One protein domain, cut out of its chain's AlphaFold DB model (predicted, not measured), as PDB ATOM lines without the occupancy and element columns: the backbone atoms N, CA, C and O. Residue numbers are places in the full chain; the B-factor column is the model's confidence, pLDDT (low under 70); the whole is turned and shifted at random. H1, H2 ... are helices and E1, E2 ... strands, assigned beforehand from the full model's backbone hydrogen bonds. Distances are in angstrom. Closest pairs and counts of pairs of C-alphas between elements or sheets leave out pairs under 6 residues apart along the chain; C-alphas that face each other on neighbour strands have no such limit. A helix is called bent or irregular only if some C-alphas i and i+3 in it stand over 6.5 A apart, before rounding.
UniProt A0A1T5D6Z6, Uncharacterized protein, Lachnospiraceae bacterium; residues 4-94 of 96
ATOM      1  N   TRP A   4     148.819 156.426  79.170       93.00
ATOM      2  CA  TRP A   4     147.814 155.413  78.860       93.00
ATOM      3  C   TRP A   4     146.452 155.676  79.499       93.00
ATOM      4  O   TRP A   4     145.465 155.112  79.041       93.00
ATOM      5  N   GLU A   5     146.368 156.532  80.519       94.19
ATOM      6  CA  GLU A   5     145.088 156.934  81.115       94.19
ATOM      7  C   GLU A   5     144.331 157.958  80.256       94.19
ATOM      8  O   GLU A   5     143.126 158.126  80.430       94.19
ATOM      9  N   GLU A   6     145.015 158.622  79.319       94.75
ATOM     10  CA  GLU A   6     144.461 159.736  78.536       94.75
ATOM     11  C   GLU A   6     144.108 159.350  77.095       94.75
ATOM     12  O   GLU A   6     143.277 160.001  76.463       94.75
ATOM     13  N   ILE A   7     144.706 158.278  76.567       96.62
ATOM     14  CA  ILE A   7     144.422 157.795  75.212       96.62
ATOM     15  C   ILE A   7     143.008 157.211  75.172       96.62
ATOM     16  O   ILE A   7     142.680 156.290  75.924       96.62
ATOM     17  N   SER A   8     142.165 157.698  74.260       97.25
ATOM     18  CA  SER A   8     140.821 157.145  74.083       97.25
ATOM     19  C   SER A   8     140.879 155.705  73.562       97.25
ATOM     20  O   SER A   8     141.773 155.341  72.794       97.25
ATOM     21  N   LEU A   9     139.911 154.866  73.949       97.94
ATOM     22  CA  LEU A   9     139.893 153.469  73.500       97.94
ATOM     23  C   LEU A   9     139.768 153.382  71.975       97.94
ATOM     24  O   LEU A   9     140.394 152.531  71.352       97.94
ATOM     25  N   SER A  10     138.996 154.290  71.372       97.88
ATOM     26  CA  SER A  10     138.863 154.376  69.921       97.88
ATOM     27  C   SER A  10     140.183 154.698  69.237       97.88
ATOM     28  O   SER A  10     140.488 154.062  68.236       97.88
ATOM     29  N   ASP A  11     140.980 155.639  69.751       98.00
ATOM     30  CA  ASP A  11     142.268 155.971  69.128       98.00
ATOM     31  C   ASP A  11     143.233 154.786  69.210       98.00
ATOM     32  O   ASP A  11     143.869 154.435  68.214       98.00
ATOM     33  N   TYR A  12     143.276 154.124  70.369       97.44
ATOM     34  CA  TYR A  12     144.068 152.915  70.580       97.44
ATOM     35  C   TYR A  12     143.660 151.778  69.631       97.44
ATOM     36  O   TYR A  12     144.495 151.268  68.881       97.44
ATOM     37  N   GLU A  13     142.374 151.402  69.605       97.88
ATOM     38  CA  GLU A  13     141.887 150.296  68.769       97.88
ATOM     39  C   GLU A  13     141.987 150.622  67.267       97.88
ATOM     40  O   GLU A  13     142.396 149.774  66.467       97.88
ATOM     41  N   ASN A  14     141.676 151.858  66.864       98.12
ATOM     42  CA  ASN A  14     141.797 152.280  65.468       98.12
ATOM     43  C   ASN A  14     143.251 152.230  65.004       98.12
ATOM     44  O   ASN A  14     143.517 151.702  63.930       98.12
ATOM     45  N   HIS A  15     144.199 152.715  65.812       97.75
ATOM     46  CA  HIS A  15     145.618 152.631  65.482       97.75
ATOM     47  C   HIS A  15     146.094 151.176  65.374       97.75
ATOM     48  O   HIS A  15     146.685 150.787  64.367       97.75
ATOM     49  N   MET A  16     145.801 150.348  66.380       97.62
ATOM     50  CA  MET A  16     146.272 148.961  66.406       97.62
ATOM     51  C   MET A  16     145.661 148.068  65.320       97.62
ATOM     52  O   MET A  16     146.255 147.043  64.973       97.62
ATOM     53  N   SER A  17     144.478 148.421  64.812       97.75
ATOM     54  CA  SER A  17     143.798 147.684  63.740       97.75
ATOM     55  C   SER A  17     144.279 148.050  62.335       97.75
ATOM     56  O   SER A  17     143.937 147.337  61.387       97.75
ATOM     57  N   LEU A  18     145.085 149.106  62.163       98.38
ATOM     58  CA  LEU A  18     145.627 149.480  60.853       98.38
ATOM     59  C   LEU A  18     146.391 148.313  60.232       98.38
ATOM     60  O   LEU A  18     147.166 147.649  60.907       98.38
ATOM     61  N   SER A  19     146.222 148.079  58.930       96.75
ATOM     62  CA  SER A  19     146.791 146.907  58.243       96.75
ATOM     63  C   SER A  19     148.317 146.801  58.327       96.75
ATOM     64  O   SER A  19     148.854 145.700  58.268       96.75
ATOM     65  N   TYR A  20     149.012 147.929  58.481       96.31
ATOM     66  CA  TYR A  20     150.465 147.976  58.645       96.31
ATOM     67  C   TYR A  20     150.926 147.858  60.110       96.31
ATOM     68  O   TYR A  20     152.096 147.576  60.343       96.31
ATOM     69  N   VAL A  21     150.026 148.051  61.087       97.75
ATOM     70  CA  VAL A  21     150.274 147.803  62.521       97.75
ATOM     71  C   VAL A  21     149.860 146.373  62.877       97.75
ATOM     72  O   VAL A  21     150.660 145.598  63.394       97.75
ATOM     73  N   ASN A  22     148.620 146.008  62.542       96.69
ATOM     74  CA  ASN A  22     148.035 144.665  62.574       96.69
ATOM     75  C   ASN A  22     148.132 143.942  63.932       96.69
ATOM     76  O   ASN A  22     148.090 142.709  64.011       96.69
ATOM     77  N   GLN A  23     148.285 144.704  65.015       97.88
ATOM     78  CA  GLN A  23     148.499 144.156  66.348       97.88
ATOM     79  C   GLN A  23     147.214 143.548  66.899       97.88
ATOM     80  O   GLN A  23     147.258 142.432  67.414       97.88
ATOM     81  N   LEU A  24     146.061 144.214  66.734       97.31
ATOM     82  CA  LEU A  24     144.788 143.680  67.231       97.31
ATOM     83  C   LEU A  24     144.472 142.319  66.610       97.31
ATOM     84  O   LEU A  24     144.144 141.379  67.328       97.31
ATOM     85  N   GLN A  25     144.641 142.181  65.298       98.00
ATOM     86  CA  GLN A  25     144.360 140.960  64.550       98.00
ATOM     87  C   GLN A  25     145.305 139.823  64.944       98.00
ATOM     88  O   GLN A  25     144.871 138.681  65.107       98.00
ATOM     89  N   ALA A  26     146.601 140.119  65.088       98.12
ATOM     90  CA  ALA A  26     147.586 139.128  65.504       98.12
ATOM     91  C   ALA A  26     147.325 138.664  66.946       98.12
ATOM     92  O   ALA A  26     147.240 137.460  67.201       98.12
ATOM     93  N   MET A  27     147.128 139.608  67.871       97.75
ATOM     94  CA  MET A  27     146.819 139.326  69.275       97.75
ATOM     95  C   MET A  27     145.518 138.553  69.432       97.75
ATOM     96  O   MET A  27     145.479 137.604  70.204       97.75
ATOM     97  N   ASN A  28     144.484 138.879  68.657       98.44
ATOM     98  CA  ASN A  28     143.202 138.186  68.716       98.44
ATOM     99  C   ASN A  28     143.351 136.677  68.468       98.44
ATOM    100  O   ASN A  28     142.851 135.852  69.234       98.44
ATOM    101  N   LYS A  29     144.121 136.316  67.431       98.25
ATOM    102  CA  LYS A  29     144.431 134.917  67.107       98.25
ATOM    103  C   LYS A  29     145.214 134.245  68.230       98.25
ATOM    104  O   LYS A  29     144.888 133.123  68.600       98.25
ATOM    105  N   MET A  30     146.221 134.926  68.780       98.00
ATOM    106  CA  MET A  30     147.014 134.408  69.899       98.00
ATOM    107  C   MET A  30     146.147 134.163  71.140       98.00
ATOM    108  O   MET A  30     146.232 133.091  71.731       98.00
ATOM    109  N   MET A  31     145.258 135.097  71.489       98.25
ATOM    110  CA  MET A  31     144.370 134.978  72.650       98.25
ATOM    111  C   MET A  31     143.461 133.752  72.569       98.25
ATOM    112  O   MET A  31     143.299 133.061  73.573       98.25
ATOM    113  N   LYS A  32     142.939 133.418  71.380       98.38
ATOM    114  CA  LYS A  32     142.185 132.173  71.181       98.38
ATOM    115  C   LYS A  32     142.994 130.947  71.613       98.38
ATOM    116  O   LYS A  32     142.525 130.155  72.426       98.38
ATOM    117  N   PHE A  33     144.225 130.820  71.113       97.88
ATOM    118  CA  PHE A  33     145.097 129.701  71.476       97.88
ATOM    119  C   PHE A  33     145.413 129.689  72.975       97.88
ATOM    120  O   PHE A  33     145.356 128.633  73.599       97.88
ATOM    121  N   GLN A  34     145.679 130.852  73.577       96.81
ATOM    122  CA  GLN A  34     145.980 130.958  75.008       96.81
ATOM    123  C   GLN A  34     144.804 130.507  75.891       96.81
ATOM    124  O   GLN A  34     145.017 129.780  76.864       96.81
ATOM    125  N   PHE A  35     143.564 130.877  75.546       97.94
ATOM    126  CA  PHE A  35     142.372 130.435  76.280       97.94
ATOM    127  C   PHE A  35     142.076 128.939  76.112       97.94
ATOM    128  O   PHE A  35     141.385 128.350  76.946       97.94
ATOM    129  N   GLU A  36     142.605 128.289  75.079       96.69
ATOM    130  CA  GLU A  36     142.412 126.857  74.831       96.69
ATOM    131  C   GLU A  36     143.543 125.995  75.422       96.69
ATOM    132  O   GLU A  36     143.269 124.899  75.908       96.69
ATOM    133  N   ALA A  37     144.779 126.507  75.469       96.81
ATOM    134  CA  ALA A  37     146.010 125.729  75.642       96.81
ATOM    135  C   ALA A  37     146.129 124.900  76.935       96.81
ATOM    136  O   ALA A  37     146.785 123.858  76.928       96.81
ATOM    137  N   TYR A  38     145.521 125.337  78.042       96.06
ATOM    138  CA  TYR A  38     145.740 124.727  79.359       96.06
ATOM    139  C   TYR A  38     144.437 124.333  80.064       96.06
ATOM    140  O   TYR A  38     143.437 125.046  79.925       96.06
ATOM    141  N   PRO A  39     144.422 123.258  80.877       96.06
ATOM    142  CA  PRO A  39     143.254 122.819  81.644       96.06
ATOM    143  C   PRO A  39     143.061 123.668  82.916       96.06
ATOM    144  O   PRO A  39     143.021 123.157  84.031       96.06
ATOM    145  N   VAL A  40     142.977 124.985  82.745       97.69
ATOM    146  CA  VAL A  40     142.747 125.957  83.819       97.69
ATOM    147  C   VAL A  40     141.313 126.470  83.778       97.69
ATOM    148  O   VAL A  40     140.693 126.525  82.715       97.69
ATOM    149  N   THR A  41     140.801 126.879  84.934       98.38
ATOM    150  CA  THR A  41     139.453 127.450  85.088       98.38
ATOM    151  C   THR A  41     139.475 128.944  85.399       98.38
ATOM    152  O   THR A  41     138.422 129.580  85.430       98.38
ATOM    153  N   SER A  42     140.662 129.523  85.598       98.31
ATOM    154  CA  SER A  42     140.829 130.961  85.770       98.31
ATOM    155  C   SER A  42     142.009 131.518  84.984       98.31
ATOM    156  O   SER A  42     142.939 130.786  84.643       98.31
ATOM    157  N   ALA A  43     141.937 132.807  84.653       98.06
ATOM    158  CA  ALA A  43     142.986 133.528  83.943       98.06
ATOM    159  C   ALA A  43     143.028 135.008  84.348       98.06
ATOM    160  O   ALA A  43     142.040 135.563  84.830       98.06
ATOM    161  N   ILE A  44     144.172 135.646  84.110       98.12
ATOM    162  CA  ILE A  44     144.353 137.094  84.218       98.12
ATOM    163  C   ILE A  44     144.823 137.600  82.854       98.12
ATOM    164  O   ILE A  44     145.738 137.024  82.266       98.12
ATOM    165  N   VAL A  45     144.202 138.667  82.359       98.19
ATOM    166  CA  VAL A  45     144.589 139.375  81.135       98.19
ATOM    167  C   VAL A  45     145.111 140.750  81.533       98.19
ATOM    168  O   VAL A  45     144.341 141.612  81.950       98.19
ATOM    169  N   PHE A  46     146.425 140.941  81.427       97.25
ATOM    170  CA  PHE A  46     147.070 142.235  81.655       97.25
ATOM    171  C   PHE A  46     146.982 143.116  80.410       97.25
ATOM    172  O   PHE A  46     147.215 142.634  79.304       97.25
ATOM    173  N   GLY A  47     146.663 144.398  80.602       96.88
ATOM    174  CA  GLY A  47     146.397 145.322  79.499       96.88
ATOM    175  C   GLY A  47     145.150 144.909  78.719       96.88
ATOM    176  O   GLY A  47     145.200 144.777  77.497       96.88
ATOM    177  N   VAL A  48     144.048 144.618  79.426       98.06
ATOM    178  CA  VAL A  48     142.823 144.082  78.806       98.06
ATOM    179  C   VAL A  48     142.215 145.044  77.778       98.06
ATOM    180  O   VAL A  48     141.549 144.585  76.847       98.06
ATOM    181  N   ALA A  49     142.470 146.352  77.900       97.75
ATOM    182  CA  ALA A  49     141.967 147.388  77.008       97.75
ATOM    183  C   ALA A  49     140.465 147.220  76.699       97.75
ATOM    184  O   ALA A  49     139.651 147.066  77.609       97.75
ATOM    185  N   GLY A  50     140.083 147.219  75.418       97.75
ATOM    186  CA  GLY A  50     138.708 146.984  74.967       97.75
ATOM    187  C   GLY A  50     138.268 145.514  74.944       97.75
ATOM    188  O   GLY A  50     137.167 145.226  74.467       97.75
ATOM    189  N   GLY A  51     139.100 144.592  75.441       98.31
ATOM    190  CA  GLY A  51     138.794 143.167  75.582       98.31
ATOM    191  C   GLY A  51     139.164 142.282  74.396       98.31
ATOM    192  O   GLY A  51     138.573 141.218  74.249       98.31
ATOM    193  N   ASN A  52     140.117 142.684  73.551       98.44
ATOM    194  CA  ASN A  52     140.504 141.913  72.366       98.44
ATOM    195  C   ASN A  52     140.845 140.449  72.708       98.44
ATOM    196  O   ASN A  52     141.795 140.174  73.441       98.44
ATOM    197  N   GLY A  53     140.089 139.514  72.136       98.19
ATOM    198  CA  GLY A  53     140.259 138.080  72.334       98.19
ATOM    199  C   GLY A  53     139.402 137.480  73.449       98.19
ATOM    200  O   GLY A  53     139.303 136.255  73.514       98.19
ATOM    201  N   LEU A  54     138.743 138.290  74.292       98.56
ATOM    202  CA  LEU A  54     137.790 137.783  75.288       98.56
ATOM    203  C   LEU A  54     136.596 137.077  74.630       98.56
ATOM    204  O   LEU A  54     136.010 136.183  75.227       98.56
ATOM    205  N   GLU A  55     136.264 137.387  73.379       98.44
ATOM    206  CA  GLU A  55     135.224 136.679  72.626       98.44
ATOM    207  C   GLU A  55     135.522 135.185  72.409       98.44
ATOM    208  O   GLU A  55     134.607 134.420  72.116       98.44
ATOM    209  N   HIS A  56     136.779 134.755  72.581       98.31
ATOM    210  CA  HIS A  56     137.180 133.347  72.487       98.31
ATOM    211  C   HIS A  56     137.059 132.596  73.819       98.31
ATOM    212  O   HIS A  56     137.336 131.398  73.883       98.31
ATOM    213  N   VAL A  57     136.657 133.271  74.898       98.12
ATOM    214  CA  VAL A  57     136.483 132.646  76.212       98.12
ATOM    215  C   VAL A  57     135.364 131.610  76.164       98.12
ATOM    216  O   VAL A  57     134.204 131.905  75.881       98.12
ATOM    217  N   ASN A  58     135.695 130.378  76.545       97.62
ATOM    218  CA  ASN A  58     134.705 129.335  76.767       97.62
ATOM    219  C   ASN A  58     134.086 129.468  78.172       97.62
ATOM    220  O   ASN A  58     134.691 129.052  79.163       97.62
ATOM    221  N   LEU A  59     132.853 129.978  78.243       97.31
ATOM    222  CA  LEU A  59     132.107 130.187  79.497       97.31
ATOM    223  C   LEU A  59     131.770 128.891  80.256       97.31
ATOM    224  O   LEU A  59     131.422 128.943  81.429       97.31
ATOM    225  N   LYS A  60     131.886 127.716  79.621       97.19
ATOM    226  CA  LYS A  60     131.754 126.421  80.315       97.19
ATOM    227  C   LYS A  60     133.051 125.977  80.992       97.19
ATOM    228  O   LYS A  60     133.015 125.109  81.856       97.19
ATOM    229  N   LYS A  61     134.195 126.516  80.558       97.88
ATOM    230  CA  LYS A  61     135.530 126.184  81.075       97.88
ATOM    231  C   LYS A  61     135.951 127.142  82.186       97.88
ATOM    232  O   LYS A  61     136.466 126.700  83.210       97.88
ATOM    233  N   TYR A  62     135.783 128.442  81.956       98.56
ATOM    234  CA  TYR A  62     136.263 129.473  82.869       98.56
ATOM    235  C   TYR A  62     135.198 129.842  83.893       98.56
ATOM    236  O   TYR A  62     134.106 130.260  83.530       98.56
ATOM    237  N   SER A  63     135.549 129.735  85.174       98.25
ATOM    238  CA  SER A  63     134.747 130.272  86.273       98.25
ATOM    239  C   SER A  63     135.137 131.706  86.625       98.25
ATOM    240  O   SER A  63     134.346 132.413  87.245       98.25
ATOM    241  N   LYS A  64     136.350 132.145  86.252       98.62
ATOM    242  CA  LYS A  64     136.813 133.509  86.519       98.62
ATOM    243  C   LYS A  64     137.874 133.999  85.541       98.62
ATOM    244  O   LYS A  64     138.844 133.304  85.266       98.62
ATOM    245  N   ILE A  65     137.748 135.230  85.078       98.62
ATOM    246  CA  ILE A  65     138.738 135.941  84.274       98.62
ATOM    247  C   ILE A  65     138.901 137.331  84.861       98.62
ATOM    248  O   ILE A  65     137.924 138.060  85.023       98.62
ATOM    249  N   TYR A  66     140.140 137.708  85.153       98.69
ATOM    250  CA  TYR A  66     140.454 139.055  85.598       98.69
ATOM    251  C   TYR A  66     140.974 139.889  84.432       98.69
ATOM    252  O   TYR A  66     142.004 139.560  83.848       98.69
ATOM    253  N   GLY A  67     140.266 140.965  84.098       98.44
ATOM    254  CA  GLY A  67     140.735 141.978  83.154       98.44
ATOM    255  C   GLY A  67     141.458 143.087  83.909       98.44
ATOM    256  O   GLY A  67     140.841 143.773  84.723       98.44
ATOM    257  N   ILE A  68     142.755 143.252  83.671       98.56
ATOM    258  CA  ILE A  68     143.576 144.241  84.369       98.56
ATOM    259  C   ILE A  68     143.986 145.331  83.394       98.56
ATOM    260  O   ILE A  68     144.529 145.040  82.330       98.56
ATOM    261  N   ASP A  69     143.753 146.580  83.769       98.25
ATOM    262  CA  ASP A  69     144.224 147.749  83.032       98.25
ATOM    263  C   ASP A  69     144.398 148.928  83.991       98.25
ATOM    264  O   ASP A  69     143.738 148.998  85.026       98.25
ATOM    265  N   ILE A  70     145.264 149.870  83.647       97.25
ATOM    266  CA  ILE A  70     145.423 151.123  84.392       97.25
ATOM    267  C   ILE A  70     144.356 152.148  83.997       97.25
ATOM    268  O   ILE A  70     143.989 152.997  84.813       97.25
ATOM    269  N   ASN A  71     143.818 152.050  82.777       97.75
ATOM    270  CA  ASN A  71     142.833 152.983  82.252       97.75
ATOM    271  C   ASN A  71     141.404 152.569  82.652       97.75
ATOM    272  O   ASN A  71     140.828 151.612  82.132       97.75
ATOM    273  N   ASN A  72     140.786 153.339  83.555       97.06
ATOM    274  CA  ASN A  72     139.408 153.099  84.000       97.06
ATOM    275  C   ASN A  72     138.383 153.129  82.854       97.06
ATOM    276  O   ASN A  72     137.462 152.315  82.844       97.06
ATOM    277  N   ALA A  73     138.545 154.023  81.875       98.06
ATOM    278  CA  ALA A  73     137.619 154.108  80.750       98.06
ATOM    279  C   ALA A  73     137.670 152.838  79.886       98.06
ATOM    280  O   ALA A  73     136.650 152.430  79.328       98.06
ATOM    281  N   TYR A  74     138.828 152.179  79.799       98.38
ATOM    282  CA  TYR A  74     138.957 150.904  79.090       98.38
ATOM    283  C   TYR A  74     138.225 149.799  79.851       98.38
ATOM    284  O   TYR A  74     137.407 149.087  79.265       98.38
ATOM    285  N   LEU A  75     138.427 149.731  81.174       98.56
ATOM    286  CA  LEU A  75     137.742 148.772  82.045       98.56
ATOM    287  C   LEU A  75     136.213 148.906  81.982       98.56
ATOM    288  O   LEU A  75     135.504 147.901  81.958       98.56
ATOM    289  N   ASP A  76     135.682 150.126  81.923       98.38
ATOM    290  CA  ASP A  76     134.238 150.342  81.798       98.38
ATOM    291  C   ASP A  76     133.707 149.915  80.421       98.38
ATOM    292  O   ASP A  76     132.637 149.304  80.323       98.38
ATOM    293  N   ASN A  77     134.475 150.163  79.355       98.44
ATOM    294  CA  ASN A  77     134.119 149.712  78.012       98.44
ATOM    295  C   ASN A  77     134.092 148.186  77.909       98.44
ATOM    296  O   ASN A  77     133.114 147.641  77.395       98.44
ATOM    297  N   VAL A  78     135.112 147.484  78.414       98.25
ATOM    298  CA  VAL A  78     135.149 146.017  78.337       98.25
ATOM    299  C   VAL A  78     134.047 145.376  79.188       98.25
ATOM    300  O   VAL A  78     133.366 144.478  78.696       98.25
ATOM    301  N   LYS A  79     133.761 145.894  80.396       98.25
ATOM    302  CA  LYS A  79     132.615 145.441  81.212       98.25
ATOM    303  C   LYS A  79     131.294 145.575  80.456       98.25
ATOM    304  O   LYS A  79     130.462 144.676  80.499       98.25
ATOM    305  N   LYS A  80     131.094 146.690  79.746       98.38
ATOM    306  CA  LYS A  80     129.886 146.912  78.942       98.38
ATOM    307  C   LYS A  80     129.822 145.958  77.745       98.38
ATOM    308  O   LYS A  80     128.787 145.329  77.520       98.38
ATOM    309  N   ARG A  81     130.921 145.853  76.990       98.38
ATOM    310  CA  ARG A  81     131.036 145.067  75.749       98.38
ATOM    311  C   ARG A  81     130.869 143.561  76.010       98.38
ATOM    312  O   ARG A  81     130.258 142.879  75.194       98.38
ATOM    313  N   TYR A  82     131.313 143.077  77.172       98.44
ATOM    314  CA  TYR A  82     131.237 141.671  77.592       98.44
ATOM    315  C   TYR A  82     130.322 141.448  78.809       98.44
ATOM    316  O   TYR A  82     130.539 140.535  79.598       98.44
ATOM    317  N   SER A  83     129.266 142.255  78.955       98.06
ATOM    318  CA  SER A  83     128.316 142.166  80.080       98.06
ATOM    319  C   SER A  83     127.647 140.794  80.236       98.06
ATOM    320  O   SER A  83     127.313 140.398  81.347       98.06
ATOM    321  N   PHE A  84     127.520 140.030  79.147       97.75
ATOM    322  CA  PHE A  84     127.011 138.651  79.154       97.75
ATOM    323  C   PHE A  84     127.919 137.650  79.889       97.75
ATOM    324  O   PHE A  84     127.509 136.515  80.114       97.75
ATOM    325  N   MET A  85     129.160 138.027  80.215       98.06
ATOM    326  CA  MET A  85     130.056 137.204  81.029       98.06
ATOM    327  C   MET A  85     129.764 137.324  82.527       98.06
ATOM    328  O   MET A  85     130.321 136.546  83.294       98.06
ATOM    329  N   GLU A  86     128.903 138.261  82.939       96.06
ATOM    330  CA  GLU A  86     128.457 138.428  84.327       96.06
ATOM    331  C   GLU A  86     129.638 138.366  85.319       96.06
ATOM    332  O   GLU A  86     130.656 139.035  85.126       96.06
ATOM    333  N   ASP A  87     129.541 137.528  86.352       96.62
ATOM    334  CA  ASP A  87     130.557 137.386  87.396       96.62
ATOM    335  C   ASP A  87     131.838 136.674  86.930       96.62
ATOM    336  O   ASP A  87     132.847 136.692  87.651       96.62
ATOM    337  N   ILE A  88     131.836 136.065  85.735       98.44
ATOM    338  CA  ILE A  88     133.028 135.425  85.167       98.44
ATOM    339  C   ILE A  88     134.075 136.493  84.853       98.44
ATOM    340  O   ILE A  88     135.242 136.273  85.161       98.44
ATOM    341  N   LEU A  89     133.698 137.649  84.295       98.69
ATOM    342  CA  LEU A  89     134.645 138.726  83.987       98.69
ATOM    343  C   LEU A  89     134.699 139.757  85.118       98.69
ATOM    344  O   LEU A  89     133.783 140.552  85.309       98.69
ATOM    345  N   GLU A  90     135.832 139.827  85.812       98.50
ATOM    346  CA  GLU A  90     136.080 140.838  86.834       98.50
ATOM    347  C   GLU A  90     137.200 141.784  86.415       98.50
ATOM    348  O   GLU A  90     138.361 141.409  86.290       98.50
ATOM    349  N   CYS A  91     136.852 143.048  86.217       98.50
ATOM    350  CA  CYS A  91     137.809 144.067  85.812       98.50
ATOM    351  C   CYS A  91     138.364 144.822  87.024       98.50
ATOM    352  O   CYS A  91     137.592 145.331  87.845       98.50
ATOM    353  N   LYS A  92     139.692 144.927  87.120       98.06
ATOM    354  CA  LYS A  92     140.390 145.638  88.198       98.06
ATOM    355  C   LYS A  92     141.348 146.670  87.632       98.06
ATOM    356  O   LYS A  92     142.164 146.358  86.768       98.06
ATOM    357  N   ARG A  93     141.288 147.874  88.201       97.44
ATOM    358  CA  ARG A  93     142.316 148.882  87.982       97.44
ATOM    359  C   ARG A  93     143.507 148.589  88.875       97.44
ATOM    360  O   ARG A  93     143.383 148.686  90.094       97.44
ATOM    361  N   ILE A  94     144.627 148.212  88.271       95.81
ATOM    362  CA  ILE A  94     145.879 147.933  88.975       95.81
ATOM    363  C   ILE A  94     147.011 148.573  88.180       95.81
ATOM    364  O   ILE A  94     147.137 148.320  86.985       95.81
TER     365      ILE A  94
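Overview. This is residues 4 to 94 of the 96 residues of an uncharacterized protein of Lachnospiraceae bacterium (UniProt A0A1T5D6Z6). A small wall of three parallel strands, E1, E2 and E3, has H3 packed over E2 and E3 on one face, with the short H4 at the sheet's margin. The long helix H2 runs beyond the E1 edge of the sheet, and H1 meets the first end of H2 at a right-angled corner, like an L; the long link of residues 47 to 63 joins E1 to E2. The printed part has 91 residues, with four named helices and three named strands in the order H1 H2 E1 E2 H3 H4 E3, and the class is mixed, helices and strands. The sheet's order is E1 E2 E3, all parallel. The whole is compact, with a radius of gyration of the C-alphas of 13.0 A and spans of 34 by 26 by 21 A.

Arrangement. The inner strand E2, residues 64 to 69, is parallel to the edge strand E1, residues 42 to 46, at 9 degrees, with N 45 and O 66 2.8 A apart, within hydrogen-bond range. E2 is also parallel to the other edge strand, E3, residues 89 to 93, at 28 degrees; N 90 and O 65 are 2.8 A apart, within hydrogen-bond range. H3, residues 72 to 81, is on the sheet in two layers, helix over one face, at a height over the sheet of 8.8 A. It lies over E2 and E3 and runs along the strands, at 1 degree to E3 on the local plane; its closest C-alphas to E3 are those of Leu 75 and Cys 91, 6.0 A apart. H4, residues 83 to 88, only grazes the sheet with those residues; the closest C-alphas of H4 and E2 are those of Ile 88 and Lys 64, 4.5 A apart. H4 is irregular, with C-alphas 84 and 87 9.1 A apart. H3 and H4 meet only through their link. E2, H3, H4 and E3 form a strand-helix-strand unit, two parallel neighbour strands joined through helices, with a right-handed crossover. H2, residues 23 to 37, is not on the sheet, but only just, with 4 pairs of C-alphas within 10 A. With its residues 23 to 25 alone it touches H1, residues 9 to 17; the closest C-alphas are those of Gln 23 and Met 16, 5.3 A apart, and the lines are about perpendicular at 89 degrees. H1 and H3 are close but not clearly touching, the C-alphas of Leu 9 and Tyr 74 being 6.2 A apart. H2 and H3 are apart. Every O i to N i+4 pair is within hydrogen-bond range in H1, H2 and H3; H4 has 0 of 2, and 2 of its 3 O i to N i+3 pairs are within range.

Along the chain. E2 measures 16.4 A from C-alpha 64 to C-alpha 69, E1 13.5 A and E3 13.3 A. H2 measures 20.8 A, H3 14.2 A, H1 12.0 A and H4 9.7 A. H1 begins at C-alpha 9, (139.893, 153.469, 73.500), and E3 ends at C-alpha 93, (142.316, 148.882, 87.982).

Size, cuts and confidence. The two C-alphas farthest apart, of Glu 6 and Pro 39, are 37.1 A apart. The printed part has no cut. The link from E1 to E2 is long, with 17 residues; the other links are tight. The mean pLDDT of the printed part is 97.7, and no printed residue is under 70.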